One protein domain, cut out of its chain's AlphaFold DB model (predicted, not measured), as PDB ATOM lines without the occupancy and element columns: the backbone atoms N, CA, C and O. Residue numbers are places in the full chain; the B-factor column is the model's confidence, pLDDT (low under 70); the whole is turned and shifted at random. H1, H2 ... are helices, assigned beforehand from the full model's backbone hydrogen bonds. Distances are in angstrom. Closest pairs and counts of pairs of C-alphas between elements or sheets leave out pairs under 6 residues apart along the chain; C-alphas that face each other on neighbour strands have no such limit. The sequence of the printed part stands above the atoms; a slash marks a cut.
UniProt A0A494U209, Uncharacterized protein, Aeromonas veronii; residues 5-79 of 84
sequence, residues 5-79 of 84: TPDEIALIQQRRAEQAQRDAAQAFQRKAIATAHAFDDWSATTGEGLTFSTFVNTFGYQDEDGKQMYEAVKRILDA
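What this domain is: This is residues 5 to 79 of the 84 residues of an uncharacterized protein of Aeromonas veronii (UniProt A0A494U209). One long straight helix, H1, makes the length of the model, and two shorter helices, H2 and H3, fold back beside its last part to form a small compact head. Residues 5 to 27, of which 6 to 27 belong to H1, stick out from this head as a free arm, while H3 crosses H1 steeply. The printed part has 75 residues with three named helices, in the order H1, H2, H3, and no named strand; its class is all helix. It is only just extended, close to loose, with a radius of gyration of the C-alphas of 17.3 A, and spans 61 by 22 by 14 A.

Where its parts are: H1 covers residues 6 to 46 and is 58.2 A long, from C-alpha 6 at (18.603, -58.720, 5.071) to C-alpha 46 at (-5.357, -10.191, -16.366). H2 covers residues 52 to 58, 9.7 A from first to last C-alpha. H3 covers residues 66 to 79, is 19.8 A long and ends with C-alpha 79 at (-9.721, -31.359, -19.251).

How they stand to each other: H1 touches H3 with residues 32 to 40 alone, and the closest C-alphas, of Ala 36 and Val 73, are 4.8 A apart. Their lines stand at a steep tilt of 66 degrees, the same way. H1 and H2 are close but not clearly touching, with the closest C-alphas, of Phe 39 and Phe 55, 8.0 A apart. H3 touches H2 with residues 66 to 70 alone; the closest C-alphas, of Phe 52 and Tyr 70, are 6.5 A apart. H2 and H3 are about perpendicular, at 74 degrees. In H1, H2 and H3 every O i to N i+4 pair is within hydrogen-bond range.

The domain as a whole: The C-alphas of Thr 5 and Gly 47 are the two farthest apart, at 61.1 A. Without the free stretch, the body of 52 residues spans 26 by 22 by 14 A. The link from H1 to H2 is tight and that from H2 to H3 is short. The printed part has no cut, its mean pLDDT is 95.3, and no printed residue is under 70.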
ATOM      1  N   THR A   5      16.134 -60.288   9.000       90.25
ATOM      2  CA  THR A   5      17.014 -60.754   7.936       90.25
ATOM      3  C   THR A   5      17.243 -59.642   6.903       90.25
ATOM      4  O   THR A   5      16.402 -58.747   6.748       90.25
ATOM      5  N   PRO A   6      18.359 -59.675   6.151       89.00
ATOM      6  CA  PRO A   6      18.603 -58.720   5.071       89.00
ATOM      7  C   PRO A   6      17.439 -58.614   4.072       89.00
ATOM      8  O   PRO A   6      17.114 -57.513   3.629       89.00
ATOM      9  N   ASP A   7      16.765 -59.729   3.784       88.25
ATOM     10  CA  ASP A   7      15.620 -59.775   2.870       88.25
ATOM     11  C   ASP A   7      14.386 -59.066   3.449       88.25
ATOM     12  O   ASP A   7      13.694 -58.324   2.748       88.25
ATOM     13  N   GLU A   8      14.124 -59.221   4.749       89.56
ATOM     14  CA  GLU A   8      13.043 -58.502   5.434       89.56
ATOM     15  C   GLU A   8      13.329 -56.997   5.519       89.56
ATOM     16  O   GLU A   8      12.419 -56.181   5.349       89.56
ATOM     17  N   ILE A   9      14.593 -56.612   5.723       91.31
ATOM     18  CA  ILE A   9      15.022 -55.210   5.680       91.31
ATOM     19  C   ILE A   9      14.787 -54.634   4.280       91.31
ATOM     20  O   ILE A   9      14.200 -53.554   4.163       91.31
ATOM     21  N   ALA A  10      15.187 -55.355   3.231       92.25
ATOM     22  CA  ALA A  10      14.987 -54.937   1.847       92.25
ATOM     23  C   ALA A  10      13.494 -54.767   1.520       92.25
ATOM     24  O   ALA A  10      13.096 -53.742   0.964       92.25
ATOM     25  N   LEU A  11      12.645 -55.706   1.949       93.50
ATOM     26  CA  LEU A  11      11.196 -55.624   1.754       93.50
ATOM     27  C   LEU A  11      10.577 -54.415   2.473       93.50
ATOM     28  O   LEU A  11       9.725 -53.718   1.916       93.50
ATOM     29  N   ILE A  12      10.998 -54.138   3.711       92.25
ATOM     30  CA  ILE A  12      10.521 -52.973   4.471       92.25
ATOM     31  C   ILE A  12      10.971 -51.672   3.801       92.25
ATOM     32  O   ILE A  12      10.172 -50.740   3.684       92.25
ATOM     33  N   GLN A  13      12.224 -51.592   3.351       93.62
ATOM     34  CA  GLN A  13      12.749 -50.419   2.650       93.62
ATOM     35  C   GLN A  13      12.008 -50.175   1.336       93.62
ATOM     36  O   GLN A  13      11.596 -49.042   1.083       93.62
ATOM     37  N   GLN A  14      11.757 -51.229   0.554       94.69
ATOM     38  CA  GLN A  14      10.971 -51.142  -0.672       94.69
ATOM     39  C   GLN A  14       9.573 -50.581  -0.391       94.69
ATOM     40  O   GLN A  14       9.171 -49.594  -1.002       94.69
ATOM     41  N   ARG A  15       8.849 -51.140   0.587       94.19
ATOM     42  CA  ARG A  15       7.504 -50.655   0.938       94.19
ATOM     43  C   ARG A  15       7.504 -49.201   1.402       94.19
ATOM     44  O   ARG A  15       6.587 -48.454   1.075       94.19
ATOM     45  N   ARG A  16       8.523 -48.782   2.160       94.12
ATOM     46  CA  ARG A  16       8.669 -47.381   2.589       94.12
ATOM     47  C   ARG A  16       8.924 -46.452   1.406       94.12
ATOM     48  O   ARG A  16       8.334 -45.378   1.365       94.12
ATOM     49  N   ALA A  17       9.753 -46.865   0.448       94.62
ATOM     50  CA  ALA A  17      10.006 -46.099  -0.769       94.62
ATOM     51  C   ALA A  17       8.742 -45.977  -1.638       94.62
ATOM     52  O   ALA A  17       8.406 -44.879  -2.074       94.62
ATOM     53  N   GLU A  18       7.999 -47.072  -1.818       94.81
ATOM     54  CA  GLU A  18       6.717 -47.073  -2.537       94.81
ATOM     55  C   GLU A  18       5.688 -46.150  -1.869       94.81
ATOM     56  O   GLU A  18       4.993 -45.394  -2.551       94.81
ATOM     57  N   GLN A  19       5.600 -46.177  -0.537       95.25
ATOM     58  CA  GLN A  19       4.701 -45.295   0.202       95.25
ATOM     59  C   GLN A  19       5.111 -43.825   0.057       95.25
ATOM     60  O   GLN A  19       4.277 -42.997  -0.298       95.25
ATOM     61  N   ALA A  20       6.396 -43.509   0.237       94.81
ATOM     62  CA  ALA A  20       6.908 -42.150   0.072       94.81
ATOM     63  C   ALA A  20       6.662 -41.612  -1.349       94.81
ATOM     64  O   ALA A  20       6.287 -40.453  -1.517       94.81
ATOM     65  N   GLN A  21       6.807 -42.458  -2.374       95.00
ATOM     66  CA  GLN A  21       6.501 -42.086  -3.754       95.00
ATOM     67  C   GLN A  21       5.012 -41.774  -3.948       95.00
ATOM     68  O   GLN A  21       4.673 -40.798  -4.619       95.00
ATOM     69  N   ARG A  22       4.115 -42.580  -3.367       95.19
ATOM     70  CA  ARG A  22       2.664 -42.335  -3.428       95.19
ATOM     71  C   ARG A  22       2.284 -41.038  -2.729       95.19
ATOM     72  O   ARG A  22       1.514 -40.264  -3.291       95.19
ATOM     73  N   ASP A  23       2.849 -40.784  -1.555       96.38
ATOM     74  CA  ASP A  23       2.571 -39.573  -0.785       96.38
ATOM     75  C   ASP A  23       3.066 -38.327  -1.533       96.38
ATOM     76  O   ASP A  23       2.330 -37.347  -1.663       96.38
ATOM     77  N   ALA A  24       4.263 -38.389  -2.126       94.69
ATOM     78  CA  ALA A  24       4.792 -37.324  -2.976       94.69
ATOM     79  C   ALA A  24       3.920 -37.088  -4.221       94.69
ATOM     80  O   ALA A  24       3.627 -35.943  -4.567       94.69
ATOM     81  N   ALA A  25       3.447 -38.158  -4.871       95.56
ATOM     82  CA  ALA A  25       2.556 -38.053  -6.022       95.56
ATOM     83  C   ALA A  25       1.206 -37.414  -5.651       95.56
ATOM     84  O   ALA A  25       0.710 -36.556  -6.381       95.56
ATOM     85  N   GLN A  26       0.632 -37.780  -4.502       97.06
ATOM     86  CA  GLN A  26      -0.603 -37.173  -4.000       97.06
ATOM     87  C   GLN A  26      -0.410 -35.698  -3.634       97.06
ATOM     88  O   GLN A  26      -1.270 -34.873  -3.949       97.06
ATOM     89  N   ALA A  27       0.712 -35.353  -2.999       97.44
ATOM     90  CA  ALA A  27       1.048 -33.972  -2.679       97.44
ATOM     91  C   ALA A  27       1.176 -33.126  -3.956       97.44
ATOM     92  O   ALA A  27       0.547 -32.071  -4.057       97.44
ATOM     93  N   PHE A  28       1.897 -33.631  -4.962       97.50
ATOM     94  CA  PHE A  28       2.023 -32.976  -6.263       97.50
ATOM     95  C   PHE A  28       0.662 -32.809  -6.951       97.50
ATOM     96  O   PHE A  28       0.348 -31.725  -7.433       97.50
ATOM     97  N   GLN A  29      -0.182 -33.845  -6.957       97.88
ATOM     98  CA  GLN A  29      -1.514 -33.779  -7.565       97.88
ATOM     99  C   GLN A  29      -2.382 -32.686  -6.927       97.88
ATOM    100  O   GLN A  29      -2.995 -31.893  -7.638       97.88
ATOM    101  N   ARG A  30      -2.433 -32.628  -5.591       98.06
ATOM    102  CA  ARG A  30      -3.210 -31.606  -4.871       98.06
ATOM    103  C   ARG A  30      -2.694 -30.204  -5.166       98.06
ATOM    104  O   ARG A  30      -3.494 -29.307  -5.420       98.06
ATOM    105  N   LYS A  31      -1.370 -30.042  -5.181       98.12
ATOM    106  CA  LYS A  31      -0.713 -28.787  -5.549       98.12
ATOM    107  C   LYS A  31      -1.081 -28.377  -6.975       98.12
ATOM    108  O   LYS A  31      -1.474 -27.239  -7.178       98.12
ATOM    109  N   ALA A  32      -1.057 -29.300  -7.934       98.31
ATOM    110  CA  ALA A  32      -1.416 -29.015  -9.323       98.31
ATOM    111  C   ALA A  32      -2.863 -28.549  -9.496       98.31
ATOM    112  O   ALA A  32      -3.104 -27.598 -10.232       98.31
ATOM    113  N   ILE A  33      -3.812 -29.166  -8.788       98.31
ATOM    114  CA  ILE A  33      -5.219 -28.744  -8.814       98.31
ATOM    115  C   ILE A  33      -5.371 -27.333  -8.231       98.31
ATOM    116  O   ILE A  33      -6.014 -26.485  -8.844       98.31
ATOM    117  N   ALA A  34      -4.750 -27.067  -7.078       98.25
ATOM    118  CA  ALA A  34      -4.807 -25.753  -6.443       98.25
ATOM    119  C   ALA A  34      -4.170 -24.661  -7.318       98.25
ATOM    120  O   ALA A  34      -4.752 -23.596  -7.501       98.25
ATOM    121  N   THR A  35      -3.005 -24.943  -7.906       98.25
ATOM    122  CA  THR A  35      -2.318 -24.016  -8.808       98.25
ATOM    123  C   THR A  35      -3.114 -23.776 -10.086       98.25
ATOM    124  O   THR A  35      -3.155 -22.647 -10.556       98.25
ATOM    125  N   ALA A  36      -3.768 -24.802 -10.642       98.00
ATOM    126  CA  ALA A  36      -4.602 -24.641 -11.830       98.00
ATOM    127  C   ALA A  36      -5.782 -23.702 -11.564       98.00
ATOM    128  O   ALA A  36      -6.017 -22.796 -12.353       98.00
ATOM    129  N   HIS A  37      -6.458 -23.867 -10.425       97.69
ATOM    130  CA  HIS A  37      -7.525 -22.958 -10.009       97.69
ATOM    131  C   HIS A  37      -7.010 -21.528  -9.804       97.69
ATOM    132  O   HIS A  37      -7.587 -20.581 -10.322       97.69
ATOM    133  N   ALA A  38      -5.890 -21.362  -9.093       97.62
ATOM    134  CA  ALA A  38      -5.299 -20.044  -8.867       97.62
ATOM    135  C   ALA A  38      -4.861 -19.363 -10.176       97.62
ATOM    136  O   ALA A  38      -4.987 -18.148 -10.310       97.62
ATOM    137  N   PHE A  39      -4.352 -20.139 -11.139       97.25
ATOM    138  CA  PHE A  39      -3.998 -19.629 -12.459       97.25
ATOM    139  C   PHE A  39      -5.238 -19.204 -13.249       97.25
ATOM    140  O   PHE A  39      -5.205 -18.150 -13.870       97.25
ATOM    141  N   ASP A  40      -6.312 -19.996 -13.226       95.94
ATOM    142  CA  ASP A  40      -7.567 -19.672 -13.915       95.94
ATOM    143  C   ASP A  40      -8.178 -18.364 -13.387       95.94
ATOM    144  O   ASP A  40      -8.440 -17.447 -14.167       95.94
ATOM    145  N   ASP A  41      -8.266 -18.221 -12.058       96.62
ATOM    146  CA  ASP A  41      -8.723 -16.990 -11.402       96.62
ATOM    147  C   ASP A  41      -7.862 -15.784 -11.809       96.62
ATOM    148  O   ASP A  41      -8.370 -14.724 -12.179       96.62
ATOM    149  N   TRP A  42      -6.537 -15.941 -11.763       97.00
ATOM    150  CA  TRP A  42      -5.601 -14.888 -12.146       97.00
ATOM    151  C   TRP A  42      -5.747 -14.511 -13.629       97.00
ATOM    152  O   TRP A  42      -5.891 -13.329 -13.948       97.00
ATOM    153  N   SER A  43      -5.793 -15.502 -14.518       95.75
ATOM    154  CA  SER A  43      -5.961 -15.355 -15.970       95.75
ATOM    155  C   SER A  43      -7.260 -14.625 -16.319       95.75
ATOM    156  O   SER A  43      -7.266 -13.735 -17.169       95.75
ATOM    157  N   ALA A  44      -8.355 -14.912 -15.607       94.19
ATOM    158  CA  ALA A  44      -9.623 -14.209 -15.777       94.19
ATOM    159  C   ALA A  44      -9.533 -12.708 -15.431       94.19
ATOM    160  O   ALA A  44     -10.268 -11.902 -16.003       94.19
ATOM    161  N   THR A  45      -8.629 -12.314 -14.524       95.06
ATOM    162  CA  THR A  45      -8.427 -10.904 -14.139       95.06
ATOM    163  C   THR A  45      -7.446 -10.147 -15.034       95.06
ATOM    164  O   THR A  45      -7.627  -8.950 -15.254       95.06
ATOM    165  N   THR A  46      -6.413 -10.817 -15.551       93.38
ATOM    166  CA  THR A  46      -5.357 -10.191 -16.366       93.38
ATOM    167  C   THR A  46      -5.620 -10.291 -17.866       93.38
ATOM    168  O   THR A  46      -5.106  -9.481 -18.636       93.38
ATOM    169  N   GLY A  47      -6.421 -11.271 -18.290       92.25
ATOM    170  CA  GLY A  47      -6.620 -11.627 -19.694       92.25
ATOM    171  C   GLY A  47      -5.426 -12.358 -20.318       92.25
ATOM    172  O   GLY A  47      -5.408 -12.566 -21.533       92.25
ATOM    173  N   GLU A  48      -4.421 -12.737 -19.526       92.81
ATOM    174  CA  GLU A  48      -3.233 -13.439 -20.008       92.81
ATOM    175  C   GLU A  48      -3.437 -14.957 -20.028       92.81
ATOM    176  O   GLU A  48      -3.776 -15.570 -19.023       92.81
ATOM    177  N   GLY A  49      -3.160 -15.585 -21.172       91.88
ATOM    178  CA  GLY A  49      -3.302 -17.031 -21.337       91.88
ATOM    179  C   GLY A  49      -2.147 -17.857 -20.758       91.88
ATOM    180  O   GLY A  49      -1.045 -17.366 -20.501       91.88
ATOM    181  N   LEU A  50      -2.381 -19.165 -20.623       93.62
ATOM    182  CA  LEU A  50      -1.378 -20.107 -20.130       93.62
ATOM    183  C   LEU A  50      -0.247 -20.324 -21.149       93.62
ATOM    184  O   LEU A  50      -0.381 -21.069 -22.118       93.62
ATOM    185  N   THR A  51       0.911 -19.723 -20.877       96.25
ATOM    186  CA  THR A  51       2.201 -20.064 -21.496       96.25
ATOM    187  C   THR A  51       3.235 -20.325 -20.407       96.25
ATOM    188  O   THR A  51       3.086 -19.823 -19.294       96.25
ATOM    189  N   PHE A  52       4.305 -21.072 -20.699       94.56
ATOM    190  CA  PHE A  52       5.344 -21.322 -19.689       94.56
ATOM    191  C   PHE A  52       5.980 -20.015 -19.187       94.56
ATOM    192  O   PHE A  52       6.201 -19.854 -17.991       94.56
ATOM    193  N   SER A  53       6.209 -19.055 -20.091       95.19
ATOM    194  CA  SER A  53       6.733 -17.735 -19.727       95.19
ATOM    195  C   SER A  53       5.768 -16.987 -18.810       95.19
ATOM    196  O   SER A  53       6.183 -16.522 -17.758       95.19
ATOM    197  N   THR A  54       4.485 -16.913 -19.164       95.31
ATOM    198  CA  THR A  54       3.461 -16.262 -18.335       95.31
ATOM    199  C   THR A  54       3.346 -16.932 -16.968       95.31
ATOM    200  O   THR A  54       3.309 -16.252 -15.948       95.31
ATOM    201  N   PHE A  55       3.356 -18.264 -16.933       96.62
ATOM    202  CA  PHE A  55       3.234 -19.059 -15.714       96.62
ATOM    203  C   PHE A  55       4.378 -18.800 -14.717       96.62
ATOM    204  O   PHE A  55       4.141 -18.664 -13.519       96.62
ATOM    205  N   VAL A  56       5.617 -18.689 -15.204       94.88
ATOM    206  CA  VAL A  56       6.792 -18.454 -14.347       94.88
ATOM    207  C   VAL A  56       7.017 -16.966 -14.075       94.88
ATOM    208  O   VAL A  56       7.265 -16.579 -12.938       94.88
ATOM    209  N   ASN A  57       6.935 -16.123 -15.105       94.00
ATOM    210  CA  ASN A  57       7.375 -14.730 -15.026       94.00
ATOM    211  C   ASN A  57       6.270 -13.769 -14.582       94.00
ATOM    212  O   ASN A  57       6.574 -12.806 -13.884       94.00
ATOM    213  N   THR A  58       5.016 -14.007 -14.980       95.75
ATOM    214  CA  THR A  58       3.908 -13.088 -14.674       95.75
ATOM    215  C   THR A  58       3.044 -13.599 -13.527       95.75
ATOM    216  O   THR A  58       2.850 -12.896 -12.540       95.75
ATOM    217  N   PHE A  59       2.560 -14.839 -13.628       96.12
ATOM    218  CA  PHE A  59       1.829 -15.506 -12.551       96.12
ATOM    219  C   PHE A  59       2.743 -15.790 -11.347       96.12
ATOM    220  O   PHE A  59       2.294 -15.751 -10.204       96.12
ATOM    221  N   GLY A  60       4.041 -16.002 -11.591       95.62
ATOM    222  CA  GLY A  60       5.055 -16.028 -10.538       95.62
ATOM    223  C   GLY A  60       5.273 -17.395  -9.892       95.62
ATOM    224  O   GLY A  60       5.675 -17.456  -8.731       95.62
ATOM    225  N   TYR A  61       5.025 -18.500 -10.599       96.06
ATOM    226  CA  TYR A  61       5.333 -19.828 -10.068       96.06
ATOM    227  C   TYR A  61       6.853 -20.093 -10.075       96.06
ATOM    228  O   TYR A  61       7.449 -20.224 -11.146       96.06
ATOM    229  N   GLN A  62       7.475 -20.197  -8.893       93.31
ATOM    230  CA  GLN A  62       8.943 -20.263  -8.732       93.31
ATOM    231  C   GLN A  62       9.485 -21.557  -8.106       93.31
ATOM    232  O   GLN A  62      10.690 -21.666  -7.880       93.31
ATOM    233  N   ASP A  63       8.635 -22.546  -7.838       94.69
ATOM    234  CA  ASP A  63       9.104 -23.809  -7.268       94.69
ATOM    235  C   ASP A  63       9.905 -24.632  -8.295       94.69
ATOM    236  O   ASP A  63       9.714 -24.525  -9.511       94.69
ATOM    237  N   GLU A  64      10.789 -25.501  -7.797       93.94
ATOM    238  CA  GLU A  64      11.706 -26.323  -8.609       93.94
ATOM    239  C   GLU A  64      10.982 -27.231  -9.619       93.94
ATOM    240  O   GLU A  64      11.526 -27.593 -10.665       93.94
ATOM    241  N   ASP A  65       9.726 -27.570  -9.336       94.94
ATOM    242  CA  ASP A  65       8.851 -28.364 -10.191       94.94
ATOM    243  C   ASP A  65       8.143 -27.532 -11.279       94.94
ATOM    244  O   ASP A  65       7.264 -28.060 -11.956       94.94
ATOM    245  N   GLY A  66       8.522 -26.269 -11.513       94.69
ATOM    246  CA  GLY A  66       7.816 -25.325 -12.394       94.69
ATOM    247  C   GLY A  66       7.464 -25.849 -13.785       94.69
ATOM    248  O   GLY A  66       6.332 -25.682 -14.238       94.69
ATOM    249  N   LYS A  67       8.381 -26.564 -14.449       96.19
ATOM    250  CA  LYS A  67       8.088 -27.190 -15.752       96.19
ATOM    251  C   LYS A  67       7.048 -28.304 -15.632       96.19
ATOM    252  O   LYS A  67       6.133 -28.386 -16.445       96.19
ATOM    253  N   GLN A  68       7.183 -29.167 -14.628       97.31
ATOM    254  CA  GLN A  68       6.250 -30.268 -14.404       97.31
ATOM    255  C   GLN A  68       4.874 -29.748 -13.971       97.31
ATOM    256  O   GLN A  68       3.853 -30.274 -14.413       97.31
ATOM    257  N   MET A  69       4.851 -28.704 -13.140       98.31
ATOM    258  CA  MET A  69       3.637 -28.050 -12.679       98.31
ATOM    259  C   MET A  69       2.897 -27.382 -13.833       98.31
ATOM    260  O   MET A  69       1.706 -27.619 -13.992       98.31
ATOM    261  N   TYR A  70       3.599 -26.632 -14.683       98.06
ATOM    262  CA  TYR A  70       3.022 -26.026 -15.883       98.06
ATOM    263  C   TYR A  70       2.300 -27.062 -16.762       98.06
ATOM    264  O   TYR A  70       1.135 -26.884 -17.112       98.06
ATOM    265  N   GLU A  71       2.951 -28.192 -17.060       98.19
ATOM    266  CA  GLU A  71       2.348 -29.262 -17.867       98.19
ATOM    267  C   GLU A  71       1.173 -29.960 -17.159       98.19
ATOM    268  O   GLU A  71       0.273 -30.503 -17.802       98.19
ATOM    269  N   ALA A  72       1.173 -30.006 -15.824       98.19
ATOM    270  CA  ALA A  72       0.049 -30.531 -15.055       98.19
ATOM    271  C   ALA A  72      -1.144 -29.565 -15.081       98.19
ATOM    272  O   ALA A  72      -2.252 -29.995 -15.390       98.19
ATOM    273  N   VAL A  73      -0.905 -28.276 -14.832       97.75
ATOM    274  CA  VAL A  73      -1.915 -27.212 -14.884       97.75
ATOM    275  C   VAL A  73      -2.560 -27.157 -16.262       97.75
ATOM    276  O   VAL A  73      -3.782 -27.211 -16.352       97.75
ATOM    277  N   LYS A  74      -1.759 -27.172 -17.333       97.44
ATOM    278  CA  LYS A  74      -2.261 -27.206 -18.711       97.44
ATOM    279  C   LYS A  74      -3.251 -28.349 -18.932       97.44
ATOM    280  O   LYS A  74      -4.369 -28.117 -19.370       97.44
ATOM    281  N   ARG A  75      -2.870 -29.577 -18.559       97.44
ATOM    282  CA  ARG A  75      -3.744 -30.754 -18.695       97.44
ATOM    283  C   ARG A  75      -5.025 -30.646 -17.871       97.44
ATOM    284  O   ARG A  75      -6.055 -31.141 -18.312       97.44
ATOM    285  N   ILE A  76      -4.957 -30.048 -16.682       97.50
ATOM    286  CA  ILE A  76      -6.129 -29.849 -15.821       97.50
ATOM    287  C   ILE A  76      -7.098 -28.855 -16.465       97.50
ATOM    288  O   ILE A  76      -8.279 -29.171 -16.567       97.50
ATOM    289  N   LEU A  77      -6.609 -27.701 -16.932       95.12
ATOM    290  CA  LEU A  77      -7.449 -26.689 -17.581       95.12
ATOM    291  C   LEU A  77      -8.065 -27.220 -18.883       95.12
ATOM    292  O   LEU A  77      -9.272 -27.094 -19.077       95.12
ATOM    293  N   ASP A  78      -7.268 -27.898 -19.717       94.56
ATOM    294  CA  ASP A  78      -7.742 -28.519 -20.961       94.56
ATOM    295  C   ASP A  78      -8.860 -29.547 -20.692       94.56
ATOM    296  O   ASP A  78      -9.839 -29.618 -21.433       94.56
ATOM    297  N   ALA A  79      -8.734 -30.344 -19.623       95.19
ATOM    298  CA  ALA A  79      -9.721 -31.359 -19.251       95.19
ATOM    299  C   ALA A  79     -10.969 -30.786 -18.557       95.19
ATOM    300  O   ALA A  79     -12.024 -31.419 -18.590       95.19
TER     301      ALA A  79